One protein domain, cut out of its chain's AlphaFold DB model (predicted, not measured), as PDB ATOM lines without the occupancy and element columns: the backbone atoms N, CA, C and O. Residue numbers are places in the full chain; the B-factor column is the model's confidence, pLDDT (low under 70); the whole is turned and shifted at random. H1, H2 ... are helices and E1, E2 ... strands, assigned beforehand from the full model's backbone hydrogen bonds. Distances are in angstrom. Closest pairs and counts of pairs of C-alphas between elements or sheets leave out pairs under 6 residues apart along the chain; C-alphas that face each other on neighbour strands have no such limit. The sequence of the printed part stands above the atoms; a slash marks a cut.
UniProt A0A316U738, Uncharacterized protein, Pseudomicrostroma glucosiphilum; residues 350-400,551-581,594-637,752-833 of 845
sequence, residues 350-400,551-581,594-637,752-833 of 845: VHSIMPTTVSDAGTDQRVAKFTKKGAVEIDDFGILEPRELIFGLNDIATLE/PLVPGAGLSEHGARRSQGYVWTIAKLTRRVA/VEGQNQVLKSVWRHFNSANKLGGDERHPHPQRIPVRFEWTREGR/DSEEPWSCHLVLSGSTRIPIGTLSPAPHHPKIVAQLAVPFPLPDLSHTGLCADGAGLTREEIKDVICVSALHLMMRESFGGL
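Overview. This is residues 350 to 400, 551 to 581, 594 to 637 and 752 to 833 of the 845 residues of an uncharacterized protein of Pseudomicrostroma glucosiphilum (UniProt A0A316U738). The model is one large antiparallel sheet of nine strands, curled like part of a barrel round the long helix H3, with its two edge strands, E1 and E9, apart. A second helix, H2, stands up from the sheet at one end of the longest axis, and a short one, H1, only grazes the sheet. The printed part has 208 residues with nine named strands and three named helices, in the order E1 E2 E3 E4 H1 E5 H2 E6 E7 E8 E9 H3; across the sheet the strands run E1 to E9 in number order. The class is mixed, helices and strands, though under half of the residues are in named elements. The whole is compact, with a radius of gyration of the C-alphas of 17.5 A, and its C-alphas span 50 by 42 by 30 A.

Along the chain. Start at Val 350 and find C-alpha 357 at (93.680, -14.358, -92.095), where E1 begins; it runs to residue 360. E2 follows at residues 366 to 370, E3 at 376 to 378, and E4 at 382 to 389, 21.7 A long. H1 is residues 394 to 400. Past a cut, look for E5 at residues 568 to 576, 23.4 A long. Past the next cut comes H2, residues 599 to 608, 14.0 A long, and then E6, residues 629 to 634, 16.5 A. After the third cut, E7 is residues 757 to 764, 20.1 A, and E8 is residues 767 to 776, 26.7 A, beginning at C-alpha 767, (90.733, -40.336, -74.341). E9 holds residues 783 to 788. H3, residues 810 to 827, is the longest helix, 26.0 A, and ends at C-alpha 827, (86.579, -13.998, -78.813).

Arrangement. Begin with the sheet, which is twisted; from edge to edge the way across it turns by 172 degrees. E1 E2 E3 E4 form a meander, each strand the antiparallel neighbour of the one before, and E7 E8 E9 form another. In the hairpin of E1 and E2, N 358 and O 368 are 2.8 A apart, within hydrogen-bond range. E4 and E5 are antiparallel at 157 degrees, with N 387 and O 570 at 2.8 A. E5 and E6 follow with N 571 and O 630 at 2.8 A, and E6 and E7 with N 631 and O 760 at 2.8 A. In the hairpin of E7 and E8, N 769 and O 761 are 2.8 A apart; E7 bends by 52 degrees at residue 761 and E8 by 54 degrees at residue 771. E8 and E9, also a hairpin, have N 775 and O 786 at 2.9 A. Now look to H3, which the sheet curls round: its closest C-alphas to E2 are those of Ala 368 and Val 819, 7.1 A, and to E8 those of Leu 774 and Ala 821, 6.9 A. H2 and H3 are on the same face of the sheet, giving two layers, helices on one face of a sheet. H2 lies over E8 at a height over the sheet of 9.4 A and stands up from it at 57 degrees; the closest C-alphas are those of Phe 608 and Thr 767, 5.3 A. H2 and H3 are apart. H1 only grazes the sheet, with its residues 394 to 399. In H2 and H3 every O i to N i+4 pair is within hydrogen-bond range; in H1, 2 of 3 are.

Size, cuts and confidence. The two C-alphas farthest apart are those of Val 594 and Pro 781, 53.7 A. Residues 401 to 550, 582 to 593 and 638 to 751 are not printed; the C-alpha gaps across these cuts are 27.9 A, 24.9 A and 13.6 A. Of the links that are printed whole, H2 to E6 and E9 to H3 are long. Mean pLDDT of the printed part is 87.5; 27 residues are under 70, among them 391 to 400 and 557 to 564.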
ATOM      1  N   VAL A 350      94.088  -8.759 -87.831       78.25
ATOM      2  CA  VAL A 350      92.740  -8.544 -87.284       78.25
ATOM      3  C   VAL A 350      92.101  -7.338 -87.969       78.25
ATOM      4  O   VAL A 350      92.539  -6.197 -87.813       78.25
ATOM      5  N   HIS A 351      91.030  -7.584 -88.724       70.31
ATOM      6  CA  HIS A 351      90.287  -6.558 -89.445       70.31
ATOM      7  C   HIS A 351      88.786  -6.697 -89.179       70.31
ATOM      8  O   HIS A 351      88.192  -7.740 -89.407       70.31
ATOM      9  N   SER A 352      88.136  -5.608 -88.773       65.94
ATOM     10  CA  SER A 352      86.691  -5.557 -88.485       65.94
ATOM     11  C   SER A 352      85.779  -5.501 -89.727       65.94
ATOM     12  O   SER A 352      84.617  -5.114 -89.618       65.94
ATOM     13  N   ILE A 353      86.304  -5.798 -90.925       61.41
ATOM     14  CA  ILE A 353      85.604  -5.603 -92.215       61.41
ATOM     15  C   ILE A 353      86.004  -6.687 -93.227       61.41
ATOM     16  O   ILE A 353      85.142  -7.288 -93.869       61.41
ATOM     17  N   MET A 354      87.308  -6.931 -93.380       61.31
ATOM     18  CA  MET A 354      87.830  -8.033 -94.194       61.31
ATOM     19  C   MET A 354      87.789  -9.354 -93.406       61.31
ATOM     20  O   MET A 354      87.833  -9.308 -92.177       61.31
ATOM     21  N   PRO A 355      87.730 -10.527 -94.069       72.38
ATOM     22  CA  PRO A 355      87.974 -11.804 -93.402       72.38
ATOM     23  C   PRO A 355      89.345 -11.773 -92.724       72.38
ATOM     24  O   PRO A 355      90.322 -11.364 -93.353       72.38
ATOM     25  N   THR A 356      89.429 -12.194 -91.464       84.88
ATOM     26  CA  THR A 356      90.720 -12.316 -90.788       84.88
ATOM     27  C   THR A 356      91.481 -13.519 -91.340       84.88
ATOM     28  O   THR A 356      90.909 -14.576 -91.624       84.88
ATOM     29  N   THR A 357      92.787 -13.347 -91.521       91.81
ATOM     30  CA  THR A 357      93.680 -14.358 -92.095       91.81
ATOM     31  C   THR A 357      94.920 -14.504 -91.235       91.81
ATOM     32  O   THR A 357      95.481 -13.505 -90.777       91.81
ATOM     33  N   VAL A 358      95.346 -15.750 -91.054       93.19
ATOM     34  CA  VAL A 358      96.647 -16.115 -90.495       93.19
ATOM     35  C   VAL A 358      97.575 -16.410 -91.668       93.19
ATOM     36  O   VAL A 358      97.243 -17.242 -92.516       93.19
ATOM     37  N   SER A 359      98.722 -15.744 -91.719       93.69
ATOM     38  CA  SER A 359      99.835 -16.101 -92.600       93.69
ATOM     39  C   SER A 359     101.050 -16.548 -91.793       93.69
ATOM     40  O   SER A 359     101.215 -16.154 -90.637       93.69
ATOM     41  N   ASP A 360     101.905 -17.373 -92.390       92.81
ATOM     42  CA  ASP A 360     103.248 -17.624 -91.870       92.81
ATOM     43  C   ASP A 360     104.085 -16.340 -91.994       92.81
ATOM     44  O   ASP A 360     104.022 -15.624 -92.992       92.81
ATOM     45  N   ALA A 361     104.857 -16.019 -90.961       88.19
ATOM     46  CA  ALA A 361     105.547 -14.738 -90.836       88.19
ATOM     47  C   ALA A 361     106.971 -14.717 -91.421       88.19
ATOM     48  O   ALA A 361     107.657 -13.697 -91.315       88.19
ATOM     49  N   GLY A 362     107.433 -15.832 -91.996       87.62
ATOM     50  CA  GLY A 362     108.669 -15.915 -92.778       87.62
ATOM     51  C   GLY A 362     108.432 -15.939 -94.292       87.62
ATOM     52  O   GLY A 362     109.314 -15.530 -95.045       87.62
ATOM     53  N   THR A 363     107.256 -16.394 -94.731       90.94
ATOM     54  CA  THR A 363     106.885 -16.572 -96.147       90.94
ATOM     55  C   THR A 363     105.724 -15.687 -96.614       90.94
ATOM     56  O   THR A 363     105.497 -15.587 -97.817       90.94
ATOM     57  N   ASP A 364     104.967 -15.086 -95.687       90.06
ATOM     58  CA  ASP A 364     103.665 -14.433 -95.912       90.06
ATOM     59  C   ASP A 364     102.599 -15.339 -96.583       90.06
ATOM     60  O   ASP A 364     101.522 -14.872 -96.969       90.06
ATOM     61  N   GLN A 365     102.845 -16.654 -96.666       93.56
ATOM     62  CA  GLN A 365     101.895 -17.643 -97.173       93.56
ATOM     63  C   GLN A 365     100.676 -17.736 -96.248       93.56
ATOM     64  O   GLN A 365     100.811 -17.740 -95.025       93.56
ATOM     65  N   ARG A 366      99.470 -17.837 -96.821       94.62
ATOM     66  CA  ARG A 366      98.243 -18.074 -96.047       94.62
ATOM     67  C   ARG A 366      98.306 -19.461 -95.394       94.62
ATOM     68  O   ARG A 366      98.613 -20.437 -96.070       94.62
ATOM     69  N   VAL A 367      98.034 -19.507 -94.092       95.12
ATOM     70  CA  VAL A 367      97.941 -20.737 -93.285       95.12
ATOM     71  C   VAL A 367      96.494 -20.987 -92.870       95.12
ATOM     72  O   VAL A 367      96.048 -22.127 -92.814       95.12
ATOM     73  N   ALA A 368      95.734 -19.926 -92.572       96.62
ATOM     74  CA  ALA A 368      94.314 -20.055 -92.273       96.62
ATOM     75  C   ALA A 368      93.503 -18.798 -92.600       96.62
ATOM     76  O   ALA A 368      94.009 -17.673 -92.654       96.62
ATOM     77  N   LYS A 369      92.193 -18.985 -92.747       95.25
ATOM     78  CA  LYS A 369      91.206 -17.942 -93.017       95.25
ATOM     79  C   LYS A 369      89.938 -18.180 -92.204       95.25
ATOM     80  O   LYS A 369      89.262 -19.199 -92.347       95.25
ATOM     81  N   PHE A 370      89.566 -17.191 -91.400       93.38
ATOM     82  CA  PHE A 370      88.294 -17.191 -90.690       93.38
ATOM     83  C   PHE A 370      87.168 -16.848 -91.672       93.38
ATOM     84  O   PHE A 370      87.197 -15.824 -92.361       93.38
ATOM     85  N   THR A 371      86.159 -17.712 -91.761       92.25
ATOM     86  CA  THR A 371      84.971 -17.457 -92.582       92.25
ATOM     87  C   THR A 371      83.971 -16.575 -91.830       92.25
ATOM     88  O   THR A 371      83.986 -16.478 -90.603       92.25
ATOM     89  N   LYS A 372      83.027 -15.960 -92.556       87.00
ATOM     90  CA  LYS A 372      81.935 -15.189 -91.933       87.00
ATOM     91  C   LYS A 372      81.011 -16.038 -91.045       87.00
ATOM     92  O   LYS A 372      80.324 -15.470 -90.209       87.00
ATOM     93  N   LYS A 373      81.013 -17.369 -91.214       87.31
ATOM     94  CA  LYS A 373      80.252 -18.338 -90.408       87.31
ATOM     95  C   LYS A 373      81.029 -18.827 -89.171       87.31
ATOM     96  O   LYS A 373      80.812 -19.951 -88.742       87.31
ATOM     97  N   GLY A 374      82.034 -18.090 -88.689       88.12
ATOM     98  CA  GLY A 374      82.888 -18.481 -87.552       88.12
ATOM     99  C   GLY A 374      83.868 -19.639 -87.820       88.12
ATOM    100  O   GLY A 374      84.977 -19.618 -87.291       88.12
ATOM    101  N   ALA A 375      83.499 -20.598 -88.677       94.25
ATOM    102  CA  ALA A 375      84.327 -21.711 -89.133       94.25
ATOM    103  C   ALA A 375      85.631 -21.241 -89.791       94.25
ATOM    104  O   ALA A 375      85.676 -20.174 -90.414       94.25
ATOM    105  N   VAL A 376      86.681 -22.051 -89.675       95.94
ATOM    106  CA  VAL A 376      88.053 -21.693 -90.048       95.94
ATOM    107  C   VAL A 376      88.581 -22.659 -91.094       95.94
ATOM    108  O   VAL A 376      88.667 -23.856 -90.856       95.94
ATOM    109  N   GLU A 377      88.926 -22.114 -92.254       96.62
ATOM    110  CA  GLU A 377      89.574 -22.807 -93.366       96.62
ATOM    111  C   GLU A 377      91.089 -22.758 -93.117       96.62
ATOM    112  O   GLU A 377      91.677 -21.684 -93.226       96.62
ATOM    113  N   ILE A 378      91.696 -23.878 -92.716       97.12
ATOM    114  CA  ILE A 378      93.153 -24.042 -92.598       97.12
ATOM    115  C   ILE A 378      93.656 -24.635 -93.914       97.12
ATOM    116  O   ILE A 378      93.155 -25.665 -94.378       97.12
ATOM    117  N   ASP A 379      94.619 -23.949 -94.518       95.44
ATOM    118  CA  ASP A 379      95.202 -24.313 -95.804       95.44
ATOM    119  C   ASP A 379      95.957 -25.640 -95.697       95.44
ATOM    120  O   ASP A 379      96.564 -25.937 -94.672       95.44
ATOM    121  N   ASP A 380      95.825 -26.474 -96.731       93.75
ATOM    122  CA  ASP A 380      96.345 -27.846 -96.786       93.75
ATOM    123  C   ASP A 380      95.981 -28.747 -95.580       93.75
ATOM    124  O   ASP A 380      96.613 -29.775 -95.369       93.75
ATOM    125  N   PHE A 381      94.903 -28.419 -94.849       95.69
ATOM    126  CA  PHE A 381      94.316 -29.251 -93.787       95.69
ATOM    127  C   PHE A 381      92.802 -29.457 -93.967       95.69
ATOM    128  O   PHE A 381      92.344 -30.549 -94.319       95.69
ATOM    129  N   GLY A 382      91.988 -28.420 -93.741       96.19
ATOM    130  CA  GLY A 382      90.538 -28.590 -93.619       96.19
ATOM    131  C   GLY A 382      89.775 -27.399 -93.048       96.19
ATOM    132  O   GLY A 382      90.336 -26.376 -92.659       96.19
ATOM    133  N   ILE A 383      88.454 -27.558 -92.974       97.12
ATOM    134  CA  ILE A 383      87.521 -26.625 -92.344       97.12
ATOM    135  C   ILE A 383      87.198 -27.121 -90.932       97.12
ATOM    136  O   ILE A 383      86.607 -28.191 -90.760       97.12
ATOM    137  N   LEU A 384      87.544 -26.316 -89.928       97.56
ATOM    138  CA  LEU A 384      87.169 -26.513 -88.530       97.56
ATOM    139  C   LEU A 384      85.929 -25.683 -88.168       97.56
ATOM    140  O   LEU A 384      85.878 -24.483 -88.442       97.56
ATOM    141  N   GLU A 385      84.960 -26.291 -87.487       96.06
ATOM    142  CA  GLU A 385      83.812 -25.593 -86.890       96.06
ATOM    143  C   GLU A 385      84.018 -25.381 -85.379       96.06
ATOM    144  O   GLU A 385      84.101 -26.377 -84.654       96.06
ATOM    145  N   PRO A 386      84.066 -24.128 -84.879       95.44
ATOM    146  CA  PRO A 386      84.038 -23.845 -83.448       95.44
ATOM    147  C   PRO A 386      82.619 -23.969 -82.882       95.44
ATOM    148  O   PRO A 386      81.648 -23.504 -83.482       95.44
ATOM    149  N   ARG A 387      82.510 -24.536 -81.681       92.88
ATOM    150  CA  ARG A 387      81.293 -24.608 -80.863       92.88
ATOM    151  C   ARG A 387      81.650 -24.296 -79.415       92.88
ATOM    152  O   ARG A 387      82.675 -24.752 -78.918       92.88
ATOM    153  N   GLU A 388      80.823 -23.522 -78.729       91.31
ATOM    154  CA  GLU A 388      81.063 -23.159 -77.327       91.31
ATOM    155  C   GLU A 388      80.692 -24.310 -76.379       91.31
ATOM    156  O   GLU A 388      79.672 -24.983 -76.556       91.31
ATOM    157  N   LEU A 389      81.517 -24.538 -75.355       88.88
ATOM    158  CA  LEU A 389      81.184 -25.427 -74.246       88.88
ATOM    159  C   LEU A 389      80.523 -24.634 -73.123       88.88
ATOM    160  O   LEU A 389      81.121 -23.733 -72.527       88.88
ATOM    161  N   ILE A 390      79.296 -25.045 -72.816       82.00
ATOM    162  CA  ILE A 390      78.517 -24.617 -71.661       82.00
ATOM    163  C   ILE A 390      78.377 -25.850 -70.760       82.00
ATOM    164  O   ILE A 390      77.783 -26.855 -71.174       82.00
ATOM    165  N   PHE A 391      78.948 -25.802 -69.551       69.62
ATOM    166  CA  PHE A 391      78.844 -26.915 -68.601       69.62
ATOM    167  C   PHE A 391      77.378 -27.160 -68.221       69.62
ATOM    168  O   PHE A 391      76.564 -26.237 -68.164       69.62
ATOM    169  N   GLY A 392      77.039 -28.425 -67.975       65.00
ATOM    170  CA  GLY A 392      75.671 -28.858 -67.677       65.00
ATOM    171  C   GLY A 392      74.746 -28.989 -68.896       65.00
ATOM    172  O   GLY A 392      73.650 -29.514 -68.736       65.00
ATOM    173  N   LEU A 393      75.172 -28.573 -70.097       61.16
ATOM    174  CA  LEU A 393      74.433 -28.802 -71.350       61.16
ATOM    175  C   LEU A 393      75.202 -29.702 -72.327       61.16
ATOM    176  O   LEU A 393      74.667 -30.707 -72.789       61.16
ATOM    177  N   ASN A 394      76.464 -29.376 -72.626       59.28
ATOM    178  CA  ASN A 394      77.166 -29.992 -73.764       59.28
ATOM    179  C   ASN A 394      78.051 -31.195 -73.389       59.28
ATOM    180  O   ASN A 394      78.369 -32.005 -74.259       59.28
ATOM    181  N   ASP A 395      78.441 -31.334 -72.120       55.19
ATOM    182  CA  ASP A 395      79.522 -32.244 -71.690       55.19
ATOM    183  C   ASP A 395      79.164 -33.742 -71.830       55.19
ATOM    184  O   ASP A 395      80.018 -34.556 -72.164       55.19
ATOM    185  N   ILE A 396      77.883 -34.100 -71.652       47.91
ATOM    186  CA  ILE A 396      77.373 -35.483 -71.777       47.91
ATOM    187  C   ILE A 396      76.757 -35.716 -73.168       47.91
ATOM    188  O   ILE A 396      77.095 -36.674 -73.862       47.91
ATOM    189  N   ALA A 397      75.909 -34.792 -73.636       42.62
ATOM    190  CA  ALA A 397      75.207 -34.925 -74.916       42.62
ATOM    191  C   ALA A 397      76.154 -35.001 -76.137       42.62
ATOM    192  O   ALA A 397      75.818 -35.633 -77.137       42.62
ATOM    193  N   THR A 398      77.357 -34.412 -76.050       50.12
ATOM    194  CA  THR A 398      78.393 -34.486 -77.105       50.12
ATOM    195  C   THR A 398      79.343 -35.687 -76.941       50.12
ATOM    196  O   THR A 398      80.415 -35.713 -77.553       50.12
ATOM    197  N   LEU A 399      78.996 -36.663 -76.095       51.16
ATOM    198  CA  LEU A 399      79.714 -37.934 -75.938       51.16
ATOM    199  C   LEU A 399      78.856 -39.144 -76.324       51.16
ATOM    200  O   LEU A 399      79.374 -40.060 -76.950       51.16
ATOM    201  N   GLU A 400      77.560 -39.127 -76.010       50.50
ATOM    202  CA  GLU A 400      76.657 -40.270 -76.246       50.50
ATOM    203  C   GLU A 400      75.818 -40.133 -77.536       50.50
ATOM    204  O   GLU A 400      75.296 -41.115 -78.058       50.50
ATOM    205  N   PRO A 551      79.405 -15.227 -85.794       72.25
ATOM    206  CA  PRO A 551      80.526 -14.560 -86.443       72.25
ATOM    207  C   PRO A 551      81.631 -14.215 -85.436       72.25
ATOM    208  O   PRO A 551      81.391 -14.071 -84.237       72.25
ATOM    209  N   LEU A 552      82.856 -14.044 -85.939       71.75
ATOM    210  CA  LEU A 552      84.039 -13.727 -85.138       71.75
ATOM    211  C   LEU A 552      83.983 -12.290 -84.582       71.75
ATOM    212  O   LEU A 552      84.603 -11.369 -85.112       71.75
ATOM    213  N   VAL A 553      83.209 -12.106 -83.514       73.19
ATOM    214  CA  VAL A 553      83.041 -10.839 -82.797       73.19
ATOM    215  C   VAL A 553      83.944 -10.841 -81.558       73.19
ATOM    216  O   VAL A 553      83.797 -11.718 -80.702       73.19
ATOM    217  N   PRO A 554      84.880  -9.881 -81.424       70.62
ATOM    218  CA  PRO A 554      85.682  -9.760 -80.215       70.62
ATOM    219  C   PRO A 554      84.816  -9.509 -78.978       70.62
ATOM    220  O   PRO A 554      83.928  -8.656 -79.006       70.62
ATOM    221  N   GLY A 555      85.073 -10.257 -77.908       63.72
ATOM    222  CA  GLY A 555      84.309 -10.216 -76.660       63.72
ATOM    223  C   GLY A 555      83.095 -11.151 -76.613       63.72
ATOM    224  O   GLY A 555      82.487 -11.267 -75.554       63.72
ATOM    225  N   ALA A 556      82.757 -11.860 -77.698       70.06
ATOM    226  CA  ALA A 556      81.610 -12.777 -77.744       70.06
ATOM    227  C   ALA A 556      81.760 -14.057 -76.892       70.06
ATOM    228  O   ALA A 556      80.849 -14.876 -76.879       70.06
ATOM    229  N   GLY A 557      82.896 -14.261 -76.214       60.75
ATOM    230  CA  GLY A 557      83.035 -15.248 -75.133       60.75
ATOM    231  C   GLY A 557      82.457 -14.782 -73.788       60.75
ATOM    232  O   GLY A 557      82.352 -15.568 -72.847       60.75
ATOM    233  N   LEU A 558      82.072 -13.509 -73.678       63.62
ATOM    234  CA  LEU A 558      81.292 -12.971 -72.567       63.62
ATOM    235  C   LEU A 558      79.820 -12.956 -72.992       63.62
ATOM    236  O   LEU A 558      79.486 -12.351 -74.010       63.62
ATOM    237  N   SER A 559      78.932 -13.598 -72.226       62.03
ATOM    238  CA  SER A 559      77.495 -13.517 -72.509       62.03
ATOM    239  C   SER A 559      76.993 -12.072 -72.396       62.03
ATOM    240  O   SER A 559      77.539 -11.276 -71.633       62.03
ATOM    241  N   GLU A 560      75.942 -11.718 -73.140       56.78
ATOM    242  CA  GLU A 560      75.453 -10.330 -73.243       56.78
ATOM    243  C   GLU A 560      75.034  -9.720 -71.887       56.78
ATOM    244  O   GLU A 560      75.141  -8.514 -71.675       56.78
ATOM    245  N   HIS A 561      74.644 -10.561 -70.926       56.41
ATOM    246  CA  HIS A 561      74.335 -10.162 -69.548       56.41
ATOM    247  C   HIS A 561      75.560 -10.122 -68.610       56.41
ATOM    248  O   HIS A 561      75.397  -9.949 -67.404       56.41
ATOM    249  N   GLY A 562      76.779 -10.353 -69.109       61.38
ATOM    250  CA  GLY A 562      78.040 -10.398 -68.351       61.38
ATOM    251  C   GLY A 562      78.193 -11.578 -67.377       61.38
ATOM    252  O   GLY A 562      79.305 -11.907 -66.973       61.38
ATOM    253  N   ALA A 563      77.092 -12.244 -67.023       62.53
ATOM    254  CA  ALA A 563      77.001 -13.203 -65.923       62.53
ATOM    255  C   ALA A 563      77.611 -14.591 -66.200       62.53
ATOM    256  O   ALA A 563      77.707 -15.404 -65.283       62.53
ATOM    257  N   ARG A 564      77.988 -14.905 -67.448       68.69
ATOM    258  CA  ARG A 564      78.643 -16.177 -67.804       68.69
ATOM    259  C   ARG A 564      79.736 -15.941 -68.844       68.69
ATOM    260  O   ARG A 564      79.436 -15.488 -69.947       68.69
ATOM    261  N   ARG A 565      80.982 -16.270 -68.490       78.62
ATOM    262  CA  ARG A 565      82.079 -16.439 -69.453       78.62
ATOM    263  C   ARG A 565      81.967 -17.831 -70.089       78.62
ATOM    264  O   ARG A 565      81.532 -18.774 -69.427       78.62
ATOM    265  N   SER A 566      82.397 -17.956 -71.337       86.00
ATOM    266  CA  SER A 566      82.718 -19.222 -72.003       86.00
ATOM    267  C   SER A 566      83.593 -20.106 -71.096       86.00
ATOM    268  O   SER A 566      84.582 -19.652 -70.513       86.00
ATOM    269  N   GLN A 567      83.238 -21.381 -70.942       88.69
ATOM    270  CA  GLN A 567      84.024 -22.316 -70.120       88.69
ATOM    271  C   GLN A 567      84.952 -23.182 -70.981       88.69
ATOM    272  O   GLN A 567      85.996 -23.639 -70.519       88.69
ATOM    273  N   GLY A 568      84.603 -23.355 -72.256       93.19
ATOM    274  CA  GLY A 568      85.434 -24.018 -73.248       93.19
ATOM    275  C   GLY A 568      84.976 -23.746 -74.684       93.19
ATOM    276  O   GLY A 568      83.936 -23.127 -74.911       93.19
ATOM    277  N   TYR A 569      85.736 -24.261 -75.646       95.12
ATOM    278  CA  TYR A 569      85.408 -24.304 -77.069       95.12
ATOM    279  C   TYR A 569      85.825 -25.666 -77.644       95.12
ATOM    280  O   TYR A 569      86.982 -26.071 -77.517       95.12
ATOM    281  N   VAL A 570      84.899 -26.353 -78.310       95.75
ATOM    282  CA  VAL A 570      85.160 -27.558 -79.112       95.75
ATOM    283  C   VAL A 570      85.299 -27.175 -80.577       95.75
ATOM    284  O   VAL A 570      84.543 -26.359 -81.096       95.75
ATOM    285  N   TRP A 571      86.241 -27.817 -81.253       97.19
ATOM    286  CA  TRP A 571      86.514 -27.677 -82.673       97.19
ATOM    287  C   TRP A 571      86.382 -29.032 -83.356       97.19
ATOM    288  O   TRP A 571      87.196 -29.930 -83.133       97.19
ATOM    289  N   THR A 572      85.360 -29.179 -84.195       96.31
ATOM    290  CA  THR A 572      85.139 -30.388 -85.001       96.31
ATOM    291  C   THR A 572      85.649 -30.188 -86.421       96.31
ATOM    292  O   THR A 572      85.397 -29.144 -87.027       96.31
ATOM    293  N   ILE A 573      86.329 -31.197 -86.971       96.69
ATOM    294  CA  ILE A 573      86.740 -31.220 -88.380       96.69
ATOM    295  C   ILE A 573      85.485 -31.446 -89.232       96.69
ATOM    296  O   ILE A 573      84.967 -32.557 -89.302       96.69
ATOM    297  N   ALA A 574      84.967 -30.385 -89.852       95.88
ATOM    298  CA  ALA A 574      83.737 -30.435 -90.645       95.88
ATOM    299  C   ALA A 574      83.988 -30.895 -92.090       95.88
ATOM    300  O   ALA A 574      83.104 -31.466 -92.729       95.88
ATOM    301  N   LYS A 575      85.195 -30.650 -92.615       95.81
ATOM    302  CA  LYS A 575      85.649 -31.144 -93.920       95.81
ATOM    303  C   LYS A 575      87.176 -31.175 -93.969       95.81
ATOM    304  O   LYS A 575      87.791 -30.145 -93.716       95.81
ATOM    305  N   LEU A 576      87.786 -32.287 -94.379       95.56
ATOM    306  CA  LEU A 576      89.203 -32.302 -94.768       95.56
ATOM    307  C   LEU A 576      89.363 -31.750 -96.191       95.56
ATOM    308  O   LEU A 576      88.551 -32.020 -97.081       95.56
ATOM    309  N   THR A 577      90.379 -30.916 -96.387       94.06
ATOM    310  CA  THR A 577      90.721 -30.305 -97.682       94.06
ATOM    311  C   THR A 577      92.207 -30.371 -98.001       94.06
ATOM    312  O   THR A 577      92.605 -29.842 -99.039       94.06
ATOM    313  N   ARG A 578      93.018 -31.018 -97.152       91.56
ATOM    314  CA  ARG A 578      94.372 -31.423 -97.525       91.56
ATOM    315  C   ARG A 578      94.316 -32.217 -98.818       91.56
ATOM    316  O   ARG A 578      93.433 -33.057 -99.005       91.56
ATOM    317  N   ARG A 579      95.250 -31.939 -99.721       82.31
ATOM    318  CA  ARG A 579      95.501 -32.864-100.818       82.31
ATOM    319  C   ARG A 579      96.126 -34.092-100.176       82.31
ATOM    320  O   ARG A 579      97.189 -33.976 -99.569       82.31
ATOM    321  N   VAL A 580      95.487 -35.252-100.323       74.50
ATOM    322  CA  VAL A 580      96.272 -36.488-100.385       74.50
ATOM    323  C   VAL A 580      97.310 -36.211-101.465       74.50
ATOM    324  O   VAL A 580      96.939 -35.749-102.544       74.50
ATOM    325  N   ALA A 581      98.595 -36.328-101.143       69.75
ATOM    326  CA  ALA A 581      99.618 -36.053-102.134       69.75
ATOM    327  C   ALA A 581      99.410 -37.046-103.280       69.75
ATOM    328  O   ALA A 581      99.519 -38.250-103.058       69.75
ATOM    329  N   VAL A 594      92.975 -53.850 -87.985       83.44
ATOM    330  CA  VAL A 594      91.906 -54.494 -87.211       83.44
ATOM    331  C   VAL A 594      91.837 -53.850 -85.822       83.44
ATOM    332  O   VAL A 594      92.845 -53.441 -85.247       83.44
ATOM    333  N   GLU A 595      90.631 -53.752 -85.270       85.75
ATOM    334  CA  GLU A 595      90.336 -53.042 -84.022       85.75
ATOM    335  C   GLU A 595      91.315 -53.396 -82.874       85.75
ATOM    336  O   GLU A 595      91.420 -54.543 -82.425       85.75
ATOM    337  N   GLY A 596      92.077 -52.394 -82.414       87.69
ATOM    338  CA  GLY A 596      93.131 -52.541 -81.404       87.69
ATOM    339  C   GLY A 596      94.535 -52.951 -81.894       87.69
ATOM    340  O   GLY A 596      95.394 -53.204 -81.041       87.69
ATOM    341  N   GLN A 597      94.797 -53.058 -83.207       91.19
ATOM    342  CA  GLN A 597      96.119 -53.431 -83.750       91.19
ATOM    343  C   GLN A 597      97.093 -52.255 -83.928       91.19
ATOM    344  O   GLN A 597      98.290 -52.441 -83.681       91.19
ATOM    345  N   ASN A 598      96.609 -51.060 -84.285       93.62
ATOM    346  CA  ASN A 598      97.462 -49.899 -84.560       93.62
ATOM    347  C   ASN A 598      98.310 -49.525 -83.328       93.62
ATOM    348  O   ASN A 598      97.796 -49.054 -82.311       93.62
ATOM    349  N   GLN A 599      99.630 -49.723 -83.398       94.56
ATOM    350  CA  GLN A 599     100.498 -49.604 -82.215       94.56
ATOM    351  C   GLN A 599     100.570 -48.167 -81.669       94.56
ATOM    352  O   GLN A 599     100.718 -47.978 -80.458       94.56
ATOM    353  N   VAL A 600     100.421 -47.155 -82.533       94.81
ATOM    354  CA  VAL A 600     100.410 -45.740 -82.132       94.81
ATOM    355  C   VAL A 600      99.135 -45.435 -81.347       94.81
ATOM    356  O   VAL A 600      99.223 -44.981 -80.205       94.81
ATOM    357  N   LEU A 601      97.956 -45.769 -81.887       95.69
ATOM    358  CA  LEU A 601      96.685 -45.598 -81.174       95.69
ATOM    359  C   LEU A 601      96.608 -46.440 -79.902       95.69
ATOM    360  O   LEU A 601      96.109 -45.957 -78.891       95.69
ATOM    361  N   LYS A 602      97.145 -47.661 -79.899       95.19
ATOM    362  CA  LYS A 602      97.236 -48.517 -78.708       95.19
ATOM    363  C   LYS A 602      98.093 -47.892 -77.606       95.19
ATOM    364  O   LYS A 602      97.709 -47.935 -76.437       95.19
ATOM    365  N   SER A 603      99.216 -47.265 -77.962       95.56
ATOM    366  CA  SER A 603     100.020 -46.483 -77.017       95.56
ATOM    367  C   SER A 603      99.254 -45.255 -76.513       95.56
ATOM    368  O   SER A 603      99.211 -45.009 -75.309       95.56
ATOM    369  N   VAL A 604      98.579 -44.521 -77.404       96.00
ATOM    370  CA  VAL A 604      97.760 -43.352 -77.044       96.00
ATOM    371  C   VAL A 604      96.616 -43.731 -76.097       96.00
ATOM    372  O   VAL A 604      96.470 -43.102 -75.052       96.00
ATOM    373  N   TRP A 605      95.846 -44.782 -76.391       96.00
ATOM    374  CA  TRP A 605      94.763 -45.256 -75.522       96.00
ATOM    375  C   TRP A 605      95.306 -45.685 -74.158       96.00
ATOM    376  O   TRP A 605      94.755 -45.288 -73.138       96.00
ATOM    377  N   ARG A 606      96.421 -46.427 -74.093       95.69
ATOM    378  CA  ARG A 606      97.034 -46.815 -72.811       95.69
ATOM    379  C   ARG A 606      97.425 -45.607 -71.948       95.69
ATOM    380  O   ARG A 606      97.186 -45.627 -70.746       95.69
ATOM    381  N   HIS A 607      98.018 -44.568 -72.538       95.25
ATOM    382  CA  HIS A 607      98.536 -43.419 -71.782       95.25
ATOM    383  C   HIS A 607      97.506 -42.307 -71.531       95.25
ATOM    384  O   HIS A 607      97.670 -41.542 -70.578       95.25
ATOM    385  N   PHE A 608      96.463 -42.179 -72.360       96.19
ATOM    386  CA  PHE A 608      95.544 -41.034 -72.324       96.19
ATOM    387  C   PHE A 608      94.082 -41.377 -72.015       96.19
ATOM    388  O   PHE A 608      93.391 -40.487 -71.511       96.19
ATOM    389  N   ASN A 609      93.633 -42.624 -72.199       95.81
ATOM    390  CA  ASN A 609      92.298 -43.063 -71.783       95.81
ATOM    391  C   ASN A 609      92.174 -43.074 -70.243       95.81
ATOM    392  O   ASN A 609      93.040 -43.602 -69.540       95.81
ATOM    393  N   SER A 610      91.103 -42.486 -69.706       93.00
ATOM    394  CA  SER A 610      90.809 -42.436 -68.268       93.00
ATOM    395  C   SER A 610      90.569 -43.808 -67.623       93.00
ATOM    396  O   SER A 610      91.027 -44.017 -66.503       93.00
ATOM    397  N   ALA A 611      89.923 -44.751 -68.312       93.19
ATOM    398  CA  ALA A 611      89.730 -46.120 -67.837       93.19
ATOM    399  C   ALA A 611      91.057 -46.897 -67.801       93.19
ATOM    400  O   ALA A 611      91.351 -47.577 -66.819       93.19
ATOM    401  N   ASN A 612      91.914 -46.730 -68.813       94.31
ATOM    402  CA  ASN A 612      93.213 -47.416 -68.849       94.31
ATOM    403  C   ASN A 612      94.181 -46.891 -67.775       94.31
ATOM    404  O   ASN A 612      94.905 -47.668 -67.157       94.31
ATOM    405  N   LYS A 613      94.113 -45.594 -67.443       93.56
ATOM    406  CA  LYS A 613      94.809 -45.011 -66.275       93.56
ATOM    407  C   LYS A 613      94.361 -45.591 -64.925       93.56
ATOM    408  O   LYS A 613      95.077 -45.426 -63.942       93.56
ATOM    409  N   LEU A 614      93.200 -46.248 -64.870       95.31
ATOM    410  CA  LEU A 614      92.660 -46.929 -63.688       95.31
ATOM    411  C   LEU A 614      92.881 -48.457 -63.731       95.31
ATOM    412  O   LEU A 614      92.264 -49.180 -62.955       95.31
ATOM    413  N   GLY A 615      93.757 -48.951 -64.616       94.62
ATOM    414  CA  GLY A 615      94.060 -50.381 -64.767       94.62
ATOM    415  C   GLY A 615      93.199 -51.114 -65.802       94.62
ATOM    416  O   GLY A 615      93.214 -52.340 -65.845       94.62
ATOM    417  N   GLY A 616      92.439 -50.389 -66.629       95.06
ATOM    418  CA  GLY A 616      91.738 -50.962 -67.779       95.06
ATOM    419  C   GLY A 616      92.670 -51.329 -68.945       95.06
ATOM    420  O   GLY A 616      93.694 -50.690 -69.173       95.06
ATOM    421  N   ASP A 617      92.255 -52.328 -69.727       94.69
ATOM    422  CA  ASP A 617      92.841 -52.701 -71.027       94.69
ATOM    423  C   ASP A 617      91.826 -52.433 -72.167       94.69
ATOM    424  O   ASP A 617      91.627 -53.238 -73.082       94.69
ATOM    425  N   GLU A 618      91.133 -51.287 -72.109       94.69
ATOM    426  CA  GLU A 618      90.242 -50.833 -73.182       94.69
ATOM    427  C   GLU A 618      91.062 -50.635 -74.465       94.69
ATOM    428  O   GLU A 618      92.043 -49.879 -74.496       94.69
ATOM    429  N   ARG A 619      90.662 -51.321 -75.538       95.56
ATOM    430  CA  ARG A 619      91.263 -51.166 -76.866       95.56
ATOM    431  C   ARG A 619      90.662 -49.951 -77.558       95.56
ATOM    432  O   ARG A 619      89.469 -49.699 -77.429       95.56
ATOM    433  N   HIS A 620      91.471 -49.244 -78.343       95.19
ATOM    434  CA  HIS A 620      90.927 -48.227 -79.239       95.19
ATOM    435  C   HIS A 620      89.986 -48.889 -80.267       95.19
ATOM    436  O   HIS A 620      90.304 -49.983 -80.755       95.19
ATOM    437  N   PRO A 621      88.860 -48.250 -80.628       95.31
ATOM    438  CA  PRO A 621      88.014 -48.733 -81.709       95.31
ATOM    439  C   PRO A 621      88.705 -48.539 -83.071       95.31
ATOM    440  O   PRO A 621      89.779 -47.931 -83.167       95.31
ATOM    441  N   HIS A 622      88.105 -49.064 -84.141       94.75
ATOM    442  CA  HIS A 622      88.622 -48.918 -85.506       94.75
ATOM    443  C   HIS A 622      88.883 -47.433 -85.860       94.75
ATOM    444  O   HIS A 622      87.999 -46.610 -85.609       94.75
ATOM    445  N   PRO A 623      90.031 -47.056 -86.466       94.12
ATOM    446  CA  PRO A 623      90.448 -45.652 -86.580       94.12
ATOM    447  C   PRO A 623      89.428 -44.708 -87.231       94.12
ATOM    448  O   PRO A 623      89.180 -43.616 -86.723       94.12
ATOM    449  N   GLN A 624      88.746 -45.163 -88.287       92.56
ATOM    450  CA  GLN A 624      87.698 -44.399 -88.984       92.56
ATOM    451  C   GLN A 624      86.446 -44.115 -88.124       92.56
ATOM    452  O   GLN A 624      85.625 -43.281 -88.495       92.56
ATOM    453  N   ARG A 625      86.274 -44.812 -86.988       94.12
ATOM    454  CA  ARG A 625      85.183 -44.595 -86.020       94.12
ATOM    455  C   ARG A 625      85.563 -43.637 -84.887       94.12
ATOM    456  O   ARG A 625      84.702 -43.320 -84.076       94.12
ATOM    457  N   ILE A 626      86.822 -43.202 -84.795       95.38
ATOM    458  CA  ILE A 626      87.315 -42.336 -83.716       95.38
ATOM    459  C   ILE A 626      86.965 -40.866 -84.038       95.38
ATOM    460  O   ILE A 626      87.540 -40.301 -84.974       95.38
ATOM    461  N   PRO A 627      86.047 -40.205 -83.299       95.06
ATOM    462  CA  PRO A 627      85.675 -38.816 -83.558       95.06
ATOM    463  C   PRO A 627      86.777 -37.843 -83.112       95.06
ATOM    464  O   PRO A 627      86.916 -37.516 -81.935       95.06
ATOM    465  N   VAL A 628      87.540 -37.332 -84.077       96.25
ATOM    466  CA  VAL A 628      88.631 -36.377 -83.838       96.25
ATOM    467  C   VAL A 628      88.088 -34.961 -83.609       96.25
ATOM    468  O   VAL A 628      87.492 -34.358 -84.507       96.25
ATOM    469  N   ARG A 629      88.337 -34.394 -82.422       96.56
ATOM    470  CA  ARG A 629      88.028 -32.989 -82.098       96.56
ATOM    471  C   ARG A 629      89.107 -32.347 -81.226       96.56
ATOM    472  O   ARG A 629      89.768 -33.026 -80.444       96.56
ATOM    473  N   PHE A 630      89.247 -31.028 -81.315       97.69
ATOM    474  CA  PHE A 630      90.145 -30.256 -80.452       97.69
ATOM    475  C   PHE A 630      89.317 -29.497 -79.416       97.69
ATOM    476  O   PHE A 630      88.328 -28.854 -79.757       97.69
ATOM    477  N   GLU A 631      89.694 -29.582 -78.150       96.38
ATOM    478  CA  GLU A 631      88.907 -29.079 -77.030       96.38
ATOM    479  C   GLU A 631      89.760 -28.143 -76.176       96.38
ATOM    480  O   GLU A 631      90.728 -28.558 -75.543       96.38
ATOM    481  N   TRP A 632      89.408 -26.861 -76.178       96.88
ATOM    482  CA  TRP A 632      89.985 -25.865 -75.287       96.88
ATOM    483  C   TRP A 632      89.060 -25.681 -74.094       96.88
ATOM    484  O   TRP A 632      87.926 -25.248 -74.272       96.88
ATOM    485  N   THR A 633      89.533 -25.941 -72.884       94.38
ATOM    486  CA  THR A 633      88.818 -25.601 -71.647       94.38
ATOM    487  C   THR A 633      89.586 -24.529 -70.891       94.38
ATOM    488  O   THR A 633      90.816 -24.510 -70.926       94.38
ATOM    489  N   ARG A 634      88.896 -23.637 -70.172       91.25
ATOM    490  CA  ARG A 634      89.525 -22.996 -69.012       91.25
ATOM    491  C   ARG A 634      89.798 -24.106 -68.001       91.25
ATOM    492  O   ARG A 634      88.886 -24.883 -67.712       91.25
ATOM    493  N   GLU A 635      91.010 -24.189 -67.453       79.62
ATOM    494  CA  GLU A 635      91.247 -25.008 -66.256       79.62
ATOM    495  C   GLU A 635      90.669 -24.261 -65.054       79.62
ATOM    496  O   GLU A 635      91.375 -23.675 -64.232       79.62
ATOM    497  N   GLY A 636      89.337 -24.207 -65.036       69.12
ATOM    498  CA  GLY A 636      88.592 -23.478 -64.040       69.12
ATOM    499  C   GLY A 636      88.888 -24.053 -62.675       69.12
ATOM    500  O   GLY A 636      88.820 -25.271 -62.478       69.12
ATOM    501  N   ARG A 637      89.105 -23.175 -61.698       62.94
ATOM    502  CA  ARG A 637      88.961 -23.516 -60.286       62.94
ATOM    503  C   ARG A 637      87.482 -23.757 -59.984       62.94
ATOM    504  O   ARG A 637      86.856 -23.051 -59.195       62.94
ATOM    505  N   ASP A 752      91.941 -10.166 -62.543       52.62
ATOM    506  CA  ASP A 752      93.269 -10.786 -62.305       52.62
ATOM    507  C   ASP A 752      93.238 -12.328 -62.366       52.62
ATOM    508  O   ASP A 752      94.256 -12.976 -62.630       52.62
ATOM    509  N   SER A 753      92.067 -12.947 -62.178       58.81
ATOM    510  CA  SER A 753      91.869 -14.397 -62.363       58.81
ATOM    511  C   SER A 753      91.722 -14.790 -63.846       58.81
ATOM    512  O   SER A 753      90.776 -15.472 -64.245       58.81
ATOM    513  N   GLU A 754      92.673 -14.370 -64.685       74.12
ATOM    514  CA  GLU A 754      92.827 -14.845 -66.066       74.12
ATOM    515  C   GLU A 754      93.427 -16.269 -66.082       74.12
ATOM    516  O   GLU A 754      94.611 -16.490 -66.342       74.12
ATOM    517  N   GLU A 755      92.581 -17.254 -65.764       87.62
ATOM    518  CA  GLU A 755      92.931 -18.680 -65.738       87.62
ATOM    519  C   GLU A 755      93.497 -19.180 -67.085       87.62
ATOM    520  O   GLU A 755      93.035 -18.759 -68.154       87.62
ATOM    521  N   PRO A 756      94.484 -20.097 -67.059       93.75
ATOM    522  CA  PRO A 756      95.036 -20.679 -68.272       93.75
ATOM    523  C   PRO A 756      93.998 -21.551 -68.987       93.75
ATOM    524  O   PRO A 756      93.211 -22.275 -68.374       93.75
ATOM    525  N   TRP A 757      94.043 -21.511 -70.314       95.19
ATOM    526  CA  TRP A 757      93.277 -22.409 -71.165       95.19
ATOM    527  C   TRP A 757      94.109 -23.630 -71.526       95.19
ATOM    528  O   TRP A 757      95.231 -23.474 -72.000       95.19
ATOM    529  N   SER A 758      93.550 -24.827 -71.388       96.06
ATOM    530  CA  SER A 758      94.207 -26.092 -71.716       96.06
ATOM    531  C   SER A 758      93.582 -26.707 -72.968       96.06
ATOM    532  O   SER A 758      92.379 -26.964 -73.022       96.06
ATOM    533  N   CYS A 759      94.408 -26.921 -73.991       97.81
ATOM    534  CA  CYS A 759      94.031 -27.531 -75.261       97.81
ATOM    535  C   CYS A 759      94.262 -29.039 -75.218       97.81
ATOM    536  O   CYS A 759      95.367 -29.500 -74.915       97.81
ATOM    537  N   HIS A 760      93.239 -29.794 -75.601       97.56
ATOM    538  CA  HIS A 760      93.267 -31.242 -75.689       97.56
ATOM    539  C   HIS A 760      92.904 -31.707 -77.100       97.56
ATOM    540  O   HIS A 760      91.916 -31.251 -77.673       97.56
ATOM    541  N   LEU A 761      93.657 -32.667 -77.638       97.69
ATOM    542  CA  LEU A 761      93.174 -33.511 -78.725       97.69
ATOM    543  C   LEU A 761      92.311 -34.610 -78.101       97.69
ATOM    544  O   LEU A 761      92.795 -35.403 -77.290       97.69
ATOM    545  N   VAL A 762      91.031 -34.631 -78.450       96.88
ATOM    546  CA  VAL A 762      90.052 -35.588 -77.937       96.88
ATOM    547  C   VAL A 762      89.709 -36.560 -79.059       96.88
ATOM    548  O   VAL A 762      89.288 -36.151 -80.142       96.88
ATOM    549  N   LEU A 763      89.939 -37.844 -78.790       95.81
ATOM    550  CA  LEU A 763      89.708 -38.952 -79.724       95.81
ATOM    551  C   LEU A 763      88.458 -39.761 -79.343       95.81
ATOM    552  O   LEU A 763      87.772 -40.317 -80.188       95.81
ATOM    553  N   SER A 764      88.148 -39.817 -78.051       90.81
ATOM    554  CA  SER A 764      86.932 -40.404 -77.485       90.81
ATOM    555  C   SER A 764      86.631 -39.685 -76.168       90.81
ATOM    556  O   SER A 764      87.509 -39.005 -75.632       90.81
ATOM    557  N   GLY A 765      85.431 -39.843 -75.604       85.25
ATOM    558  CA  GLY A 765      85.074 -39.236 -74.313       85.25
ATOM    559  C   GLY A 765      86.047 -39.579 -73.181       85.25
ATOM    560  O   GLY A 765      86.353 -38.722 -72.352       85.25
ATOM    561  N   SER A 766      86.596 -40.797 -73.209       90.44
ATOM    562  CA  SER A 766      87.613 -41.295 -72.280       90.44
ATOM    563  C   SER A 766      89.038 -40.817 -72.589       90.44
ATOM    564  O   SER A 766      89.870 -40.757 -71.684       90.44
ATOM    565  N   THR A 767      89.352 -40.486 -73.847       96.38
ATOM    566  CA  THR A 767      90.733 -40.336 -74.341       96.38
ATOM    567  C   THR A 767      91.021 -38.898 -74.763       96.38
ATOM    568  O   THR A 767      90.689 -38.473 -75.875       96.38
ATOM    569  N   ARG A 768      91.678 -38.162 -73.856       96.69
ATOM    570  CA  ARG A 768      92.081 -36.755 -74.018       96.69
ATOM    571  C   ARG A 768      93.604 -36.615 -73.898       96.69
ATOM    572  O   ARG A 768      94.178 -36.932 -72.855       96.69
ATOM    573  N   ILE A 769      94.252 -36.127 -74.952       97.25
ATOM    574  CA  ILE A 769      95.698 -35.868 -75.016       97.25
ATOM    575  C   ILE A 769      95.925 -34.364 -74.804       97.25
ATOM    576  O   ILE A 769      95.408 -33.588 -75.606       97.25
ATOM    577  N   PRO A 770      96.671 -33.903 -73.785       97.38
ATOM    578  CA  PRO A 770      97.007 -32.487 -73.647       97.38
ATOM    579  C   PRO A 770      98.015 -32.082 -74.732       97.38
ATOM    580  O   PRO A 770      99.089 -32.673 -74.842       97.38
ATOM    581  N   ILE A 771      97.673 -31.070 -75.532       97.44
ATOM    582  CA  ILE A 771      98.479 -30.606 -76.677       97.44
ATOM    583  C   ILE A 771      98.874 -29.125 -76.595       97.44
ATOM    584  O   ILE A 771      99.656 -28.659 -77.418       97.44
ATOM    585  N   GLY A 772      98.382 -28.367 -75.614       97.19
ATOM    586  CA  GLY A 772      98.803 -26.981 -75.419       97.19
ATOM    587  C   GLY A 772      98.178 -26.305 -74.205       97.19
ATOM    588  O   GLY A 772      97.180 -26.771 -73.663       97.19
ATOM    589  N   THR A 773      98.754 -25.177 -73.805       96.81
ATOM    590  CA  THR A 773      98.246 -24.306 -72.744       96.81
ATOM    591  C   THR A 773      98.421 -22.848 -73.164       96.81
ATOM    592  O   THR A 773      99.531 -22.416 -73.469       96.81
ATOM    593  N   LEU A 774      97.335 -22.079 -73.182       96.25
ATOM    594  CA  LEU A 774      97.314 -20.657 -73.516       96.25
ATOM    595  C   LEU A 774      97.045 -19.850 -72.241       96.25
ATOM    596  O   LEU A 774      95.920 -19.789 -71.747       96.25
ATOM    597  N   SER A 775      98.093 -19.232 -71.705       94.44
ATOM    598  CA  SER A 775      98.033 -18.379 -70.517       94.44
ATOM    599  C   SER A 775      97.987 -16.906 -70.935       94.44
ATOM    600  O   SER A 775      98.913 -16.459 -71.624       94.44
ATOM    601  N   PRO A 776      96.972 -16.125 -70.535       93.25
ATOM    602  CA  PRO A 776      96.975 -14.675 -70.729       93.25
ATOM    603  C   PRO A 776      98.167 -13.983 -70.043       93.25
ATOM    604  O   PRO A 776      98.866 -14.568 -69.210       93.25
ATOM    605  N   ALA A 777      98.455 -12.740 -70.432       90.19
ATOM    606  CA  ALA A 777      99.594 -11.973 -69.918       90.19
ATOM    607  C   ALA A 777      99.246 -10.485 -69.664       90.19
ATOM    608  O   ALA A 777      99.950  -9.602 -70.163       90.19
ATOM    609  N   PRO A 778      98.193 -10.179 -68.882       81.81
ATOM    610  CA  PRO A 778      97.529  -8.868 -68.874       81.81
ATOM    611  C   PRO A 778      98.456  -7.715 -68.470       81.81
ATOM    612  O   PRO A 778      98.383  -6.619 -69.025       81.81
ATOM    613  N   HIS A 779      99.391  -7.965 -67.551       80.50
ATOM    614  CA  HIS A 779     100.338  -6.955 -67.074       80.50
ATOM    615  C   HIS A 779     101.537  -6.713 -68.018       80.50
ATOM    616  O   HIS A 779     102.365  -5.843 -67.732       80.50
ATOM    617  N   HIS A 780     101.699  -7.465 -69.119       83.75
ATOM    618  CA  HIS A 780     102.861  -7.319 -70.002       83.75
ATOM    619  C   HIS A 780     102.576  -6.376 -71.190       83.75
ATOM    620  O   HIS A 780     101.807  -6.722 -72.085       83.75
ATOM    621  N   PRO A 781     103.275  -5.229 -71.331       79.94
ATOM    622  CA  PRO A 781     102.887  -4.127 -72.232       79.94
ATOM    623  C   PRO A 781     103.032  -4.401 -73.745       79.94
ATOM    624  O   PRO A 781     102.936  -3.474 -74.548       79.94
ATOM    625  N   LYS A 782     103.325  -5.645 -74.141       87.19
ATOM    626  CA  LYS A 782     103.470  -6.103 -75.538       87.19
ATOM    627  C   LYS A 782     103.033  -7.550 -75.792       87.19
ATOM    628  O   LYS A 782     102.944  -7.937 -76.949       87.19
ATOM    629  N   ILE A 783     102.840  -8.362 -74.750       88.69
ATOM    630  CA  ILE A 783     102.506  -9.790 -74.884       88.69
ATOM    631  C   ILE A 783     101.093  -9.915 -74.350       88.69
ATOM    632  O   ILE A 783     100.855  -9.532 -73.215       88.69
ATOM    633  N   VAL A 784     100.180 -10.416 -75.172       91.44
ATOM    634  CA  VAL A 784      98.773 -10.593 -74.805       91.44
ATOM    635  C   VAL A 784      98.559 -11.973 -74.177       91.44
ATOM    636  O   VAL A 784      97.774 -12.114 -73.247       91.44
ATOM    637  N   ALA A 785      99.301 -12.982 -74.649       94.88
ATOM    638  CA  ALA A 785      99.301 -14.332 -74.095       94.88
ATOM    639  C   ALA A 785     100.627 -15.067 -74.351       94.88
ATOM    640  O   ALA A 785     101.425 -14.688 -75.214       94.88
ATOM    641  N   GLN A 786     100.845 -16.153 -73.616       94.69
ATOM    642  CA  GLN A 786     101.897 -17.140 -73.834       94.69
ATOM    643  C   GLN A 786     101.240 -18.482 -74.165       94.69
ATOM    644  O   GLN A 786     100.351 -18.930 -73.447       94.69
ATOM    645  N   LEU A 787     101.672 -19.108 -75.258       96.44
ATOM    646  CA  LEU A 787     101.173 -20.390 -75.743       96.44
ATOM    647  C   LEU A 787     102.272 -21.438 -75.541       96.44
ATOM    648  O   LEU A 787     103.234 -21.491 -76.305       96.44
ATOM    649  N   ALA A 788     102.157 -22.237 -74.486       95.94
ATOM    650  CA  ALA A 788     103.017 -23.390 -74.255       95.94
ATOM    651  C   ALA A 788     102.464 -24.601 -75.016       95.94
ATOM    652  O   ALA A 788     101.268 -24.872 -74.967       95.94
ATOM    653  N   VAL A 789     103.325 -25.338 -75.709       95.69
ATOM    654  CA  VAL A 789     102.952 -26.523 -76.497       95.69
ATOM    655  C   VAL A 789     103.936 -27.643 -76.148       95.69
ATOM    656  O   VAL A 789     105.143 -27.382 -76.184       95.69
ATOM    657  N   PRO A 790     103.494 -28.861 -75.777       94.25
ATOM    658  CA  PRO A 790     104.389 -29.968 -75.443       94.25
ATOM    659  C   PRO A 790     105.381 -30.275 -76.569       94.25
ATOM    660  O   PRO A 790     105.055 -30.159 -77.748       94.25
ATOM    661  N   PHE A 791     106.600 -30.671 -76.206       90.62
ATOM    662  CA  PHE A 791     107.633 -31.052 -77.164       90.62
ATOM    663  C   PHE A 791     108.309 -32.366 -76.733       90.62
ATOM    664  O   PHE A 791     108.795 -32.423 -75.602       90.62
ATOM    665  N   PRO A 792     108.386 -33.386 -77.611       93.31
ATOM    666  CA  PRO A 792     107.742 -33.454 -78.929       93.31
ATOM    667  C   PRO A 792     106.204 -33.407 -78.846       93.31
ATOM    668  O   PRO A 792     105.602 -33.919 -77.907       93.31
ATOM    669  N   LEU A 793     105.563 -32.813 -79.856       95.00
ATOM    670  CA  LEU A 793     104.135 -33.039 -80.105       95.00
ATOM    671  C   LEU A 793     103.933 -34.483 -80.605       95.00
ATOM    672  O   LEU A 793     104.815 -34.985 -81.323       95.00
ATOM    673  N   PRO A 794     102.798 -35.133 -80.276       94.94
ATOM    674  CA  PRO A 794     102.455 -36.432 -80.838       94.94
ATOM    675  C   PRO A 794     102.381 -36.339 -82.364       94.94
ATOM    676  O   PRO A 794     101.948 -35.328 -82.915       94.94
ATOM    677  N   ASP A 795     102.809 -37.407 -83.023       95.75
ATOM    678  CA  ASP A 795     102.603 -37.620 -84.448       95.75
ATOM    679  C   ASP A 795     101.612 -38.773 -84.591       95.75
ATOM    680  O   ASP A 795     101.798 -39.834 -83.989       95.75
ATOM    681  N   LEU A 796     100.523 -38.527 -85.309       96.25
ATOM    682  CA  LEU A 796      99.423 -39.460 -85.511       96.25
ATOM    683  C   LEU A 796      99.179 -39.699 -87.008       96.25
ATOM    684  O   LEU A 796      98.111 -40.177 -87.371       96.25
ATOM    685  N   SER A 797     100.124 -39.368 -87.889       94.44
ATOM    686  CA  SER A 797     100.042 -39.621 -89.338       94.44
ATOM    687  C   SER A 797      99.720 -41.092 -89.654       94.44
ATOM    688  O   SER A 797      98.748 -41.398 -90.337       94.44
ATOM    689  N   HIS A 798     100.450 -42.030 -89.048       91.62
ATOM    690  CA  HIS A 798     100.297 -43.477 -89.263       91.62
ATOM    691  C   HIS A 798      99.167 -44.149 -88.445       91.62
ATOM    692  O   HIS A 798      99.276 -45.320 -88.083       91.62
ATOM    693  N   THR A 799      98.101 -43.424 -88.085       93.94
ATOM    694  CA  THR A 799      97.045 -43.953 -87.189       93.94
ATOM    695  C   THR A 799      95.763 -44.415 -87.871       93.94
ATOM    696  O   THR A 799      94.944 -45.045 -87.209       93.94
ATOM    697  N   GLY A 800      95.526 -44.066 -89.139       92.50
ATOM    698  CA  GLY A 800      94.216 -44.272 -89.768       92.50
ATOM    699  C   GLY A 800      93.127 -43.291 -89.301       92.50
ATOM    700  O   GLY A 800      91.967 -43.456 -89.679       92.50
ATOM    701  N   LEU A 801      93.456 -42.302 -88.456       93.06
ATOM    702  CA  LEU A 801      92.512 -41.264 -88.029       93.06
ATOM    703  C   LEU A 801      92.105 -40.351 -89.197       93.06
ATOM    704  O   LEU A 801      92.806 -40.254 -90.205       93.06
ATOM    705  N   CYS A 802      91.013 -39.610 -88.980       93.00
ATOM    706  CA  CYS A 802      90.349 -38.741 -89.959       93.00
ATOM    707  C   CYS A 802      89.659 -39.510 -91.104       93.00
ATOM    708  O   CYS A 802      89.894 -40.693 -91.334       93.00
ATOM    709  N   ALA A 803      88.739 -38.837 -91.804       91.06
ATOM    710  CA  ALA A 803      87.870 -39.463 -92.812       91.06
ATOM    711  C   ALA A 803      88.598 -39.892 -94.105       91.06
ATOM    712  O   ALA A 803      87.998 -40.530 -94.964       91.06
ATOM    713  N   ASP A 804      89.869 -39.522 -94.241       91.12
ATOM    714  CA  ASP A 804      90.784 -39.859 -95.332       91.12
ATOM    715  C   ASP A 804      91.860 -40.884 -94.918       91.12
ATOM    716  O   ASP A 804      92.691 -41.260 -95.739       91.12
ATOM    717  N   GLY A 805      91.876 -41.334 -93.656       91.19
ATOM    718  CA  GLY A 805      92.824 -42.326 -93.134       91.19
ATOM    719  C   GLY A 805      94.279 -41.851 -92.988       91.19
ATOM    720  O   GLY A 805      95.086 -42.563 -92.396       91.19
ATOM    721  N   ALA A 806      94.628 -40.651 -93.458       91.19
ATOM    722  CA  ALA A 806      95.997 -40.122 -93.425       91.19
ATOM    723  C   ALA A 806      96.410 -39.528 -92.056       91.19
ATOM    724  O   ALA A 806      97.451 -38.883 -91.930       91.19
ATOM    725  N   GLY A 807      95.598 -39.729 -91.011       94.38
ATOM    726  CA  GLY A 807      95.959 -39.415 -89.631       94.38
ATOM    727  C   GLY A 807      96.010 -37.918 -89.320       94.38
ATOM    728  O   GLY A 807      95.307 -37.117 -89.937       94.38
ATOM    729  N   LEU A 808      96.841 -37.535 -88.350       96.56
ATOM    730  CA  LEU A 808      97.201 -36.139 -88.068       96.56
ATOM    731  C   LEU A 808      98.716 -36.018 -87.882       96.56
ATOM    732  O   LEU A 808      99.265 -36.538 -86.910       96.56
ATOM    733  N   THR A 809      99.391 -35.309 -88.780       96.25
ATOM    734  CA  THR A 809     100.814 -34.979 -88.632       96.25
ATOM    735  C   THR A 809     101.047 -34.044 -87.442       96.25
ATOM    736  O   THR A 809     100.161 -33.304 -86.998       96.25
ATOM    737  N   ARG A 810     102.287 -34.029 -86.940       95.81
ATOM    738  CA  ARG A 810     102.734 -33.064 -85.927       95.81
ATOM    739  C   ARG A 810     102.499 -31.617 -86.372       95.81
ATOM    740  O   ARG A 810     102.128 -30.771 -85.555       95.81
ATOM    741  N   GLU A 811     102.737 -31.333 -87.645       94.19
ATOM    742  CA  GLU A 811     102.647 -30.006 -88.241       94.19
ATOM    743  C   GLU A 811     101.193 -29.528 -88.293       94.19
ATOM    744  O   GLU A 811     100.907 -28.458 -87.760       94.19
ATOM    745  N   GLU A 812     100.256 -30.348 -88.779       95.69
ATOM    746  CA  GLU A 812      98.820 -30.031 -88.742       95.69
ATOM    747  C   GLU A 812      98.336 -29.775 -87.307       95.69
ATOM    748  O   GLU A 812      97.665 -28.777 -87.049       95.69
ATOM    749  N   ILE A 813      98.728 -30.616 -86.338       97.50
ATOM    750  CA  ILE A 813      98.382 -30.424 -84.917       97.50
ATOM    751  C   ILE A 813      98.909 -29.070 -84.411       97.50
ATOM    752  O   ILE A 813      98.163 -28.300 -83.803       97.50
ATOM    753  N   LYS A 814     100.175 -28.742 -84.700       95.69
ATOM    754  CA  LYS A 814     100.819 -27.460 -84.360       95.69
ATOM    755  C   LYS A 814     100.088 -26.265 -84.992       95.69
ATOM    756  O   LYS A 814      99.895 -25.259 -84.304       95.69
ATOM    757  N   ASP A 815      99.663 -26.360 -86.250       95.56
ATOM    758  CA  ASP A 815      98.923 -25.293 -86.940       95.56
ATOM    759  C   ASP A 815      97.507 -25.123 -86.373       95.56
ATOM    760  O   ASP A 815      97.113 -24.002 -86.044       95.56
ATOM    761  N   VAL A 816      96.778 -26.220 -86.131       97.25
ATOM    762  CA  VAL A 816      95.456 -26.191 -85.484       97.25
ATOM    763  C   VAL A 816      95.523 -25.550 -84.096       97.25
ATOM    764  O   VAL A 816      94.687 -24.696 -83.787       97.25
ATOM    765  N   ILE A 817      96.519 -25.887 -83.266       97.12
ATOM    766  CA  ILE A 817      96.714 -25.255 -81.946       97.12
ATOM    767  C   ILE A 817      96.939 -23.745 -82.103       97.12
ATOM    768  O   ILE A 817      96.290 -22.958 -81.417       97.12
ATOM    769  N   CYS A 818      97.826 -23.323 -83.009       96.19
ATOM    770  CA  CYS A 818      98.139 -21.906 -83.206       96.19
ATOM    771  C   CYS A 818      96.919 -21.110 -83.700       96.19
ATOM    772  O   CYS A 818      96.605 -20.050 -83.159       96.19
ATOM    773  N   VAL A 819      96.194 -21.634 -84.691       96.06
ATOM    774  CA  VAL A 819      95.023 -20.981 -85.293       96.06
ATOM    775  C   VAL A 819      93.835 -20.927 -84.322       96.06
ATOM    776  O   VAL A 819      93.169 -19.892 -84.220       96.06
ATOM    777  N   SER A 820      93.585 -21.996 -83.559       96.69
ATOM    778  CA  SER A 820      92.508 -22.017 -82.557       96.69
ATOM    779  C   SER A 820      92.838 -21.179 -81.312       96.69
ATOM    780  O   SER A 820      91.960 -20.471 -80.821       96.69
ATOM    781  N   ALA A 821      94.100 -21.130 -80.865       96.19
ATOM    782  CA  ALA A 821      94.539 -20.204 -79.815       96.19
ATOM    783  C   ALA A 821      94.300 -18.734 -80.210       96.19
ATOM    784  O   ALA A 821      93.780 -17.950 -79.418       96.19
ATOM    785  N   LEU A 822      94.610 -18.363 -81.457       94.00
ATOM    786  CA  LEU A 822      94.338 -17.023 -81.983       94.00
ATOM    787  C   LEU A 822      92.836 -16.689 -82.018       94.00
ATOM    788  O   LEU A 822      92.455 -15.550 -81.746       94.00
ATOM    789  N   HIS A 823      91.976 -17.671 -82.309       92.62
ATOM    790  CA  HIS A 823      90.523 -17.504 -82.229       92.62
ATOM    791  C   HIS A 823      90.052 -17.201 -80.800       92.62
ATOM    792  O   HIS A 823      89.263 -16.272 -80.616       92.62
ATOM    793  N   LEU A 824      90.566 -17.933 -79.799       93.00
ATOM    794  CA  LEU A 824      90.273 -17.669 -78.385       93.00
ATOM    795  C   LEU A 824      90.639 -16.233 -78.013       93.00
ATOM    796  O   LEU A 824      89.797 -15.499 -77.513       93.00
ATOM    797  N   MET A 825      91.866 -15.799 -78.322       90.81
ATOM    798  CA  MET A 825      92.333 -14.447 -77.988       90.81
ATOM    799  C   MET A 825      91.422 -13.343 -78.538       90.81
ATOM    800  O   MET A 825      91.224 -12.325 -77.873       90.81
ATOM    801  N   MET A 826      90.863 -13.547 -79.736       88.62
ATOM    802  CA  MET A 826      89.885 -12.633 -80.321       88.62
ATOM    803  C   MET A 826      88.541 -12.695 -79.583       88.62
ATOM    804  O   MET A 826      88.078 -11.657 -79.113       88.62
ATOM    805  N   ARG A 827      87.915 -13.874 -79.439       87.81
ATOM    806  CA  ARG A 827      86.579 -13.998 -78.813       87.81
ATOM    807  C   ARG A 827      86.556 -13.640 -77.328       87.81
ATOM    808  O   ARG A 827      85.570 -13.078 -76.865       87.81
ATOM    809  N   GLU A 828      87.638 -13.906 -76.608       88.44
ATOM    810  CA  GLU A 828      87.795 -13.589 -75.186       88.44
ATOM    811  C   GLU A 828      88.305 -12.161 -74.930       88.44
ATOM    812  O   GLU A 828      88.367 -11.735 -73.779       88.44
ATOM    813  N   SER A 829      88.673 -11.403 -75.974       85.75
ATOM    814  CA  SER A 829      89.188 -10.030 -75.846       85.75
ATOM    815  C   SER A 829      90.413  -9.891 -74.919       85.75
ATOM    816  O   SER A 829      90.546  -8.885 -74.214       85.75
ATOM    817  N   PHE A 830      91.330 -10.871 -74.931       83.62
ATOM    818  CA  PHE A 830      92.533 -10.871 -74.077       83.62
ATOM    819  C   PHE A 830      93.303  -9.544 -74.172       83.62
ATOM    820  O   PHE A 830      93.423  -8.952 -75.248       83.62
ATOM    821  N   GLY A 831      93.833  -9.057 -73.045       75.50
ATOM    822  CA  GLY A 831      94.547  -7.773 -72.986       75.50
ATOM    823  C   GLY A 831      93.693  -6.547 -73.363       75.50
ATOM    824  O   GLY A 831      94.235  -5.466 -73.603       75.50
ATOM    825  N   GLY A 832      92.367  -6.698 -73.443       74.44
ATOM    826  CA  GLY A 832      91.434  -5.651 -73.855       74.44
ATOM    827  C   GLY A 832      91.283  -5.479 -75.371       74.44
ATOM    828  O   GLY A 832      90.780  -4.438 -75.798       74.44
ATOM    829  N   LEU A 833      91.681  -6.460 -76.191       71.94
ATOM    830  CA  LEU A 833      91.438  -6.456 -77.642       71.94
ATOM    831  C   LEU A 833      89.958  -6.189 -77.950       71.94
ATOM    832  O   LEU A 833      89.066  -6.796 -77.361       71.94
TER     833      LEU A 833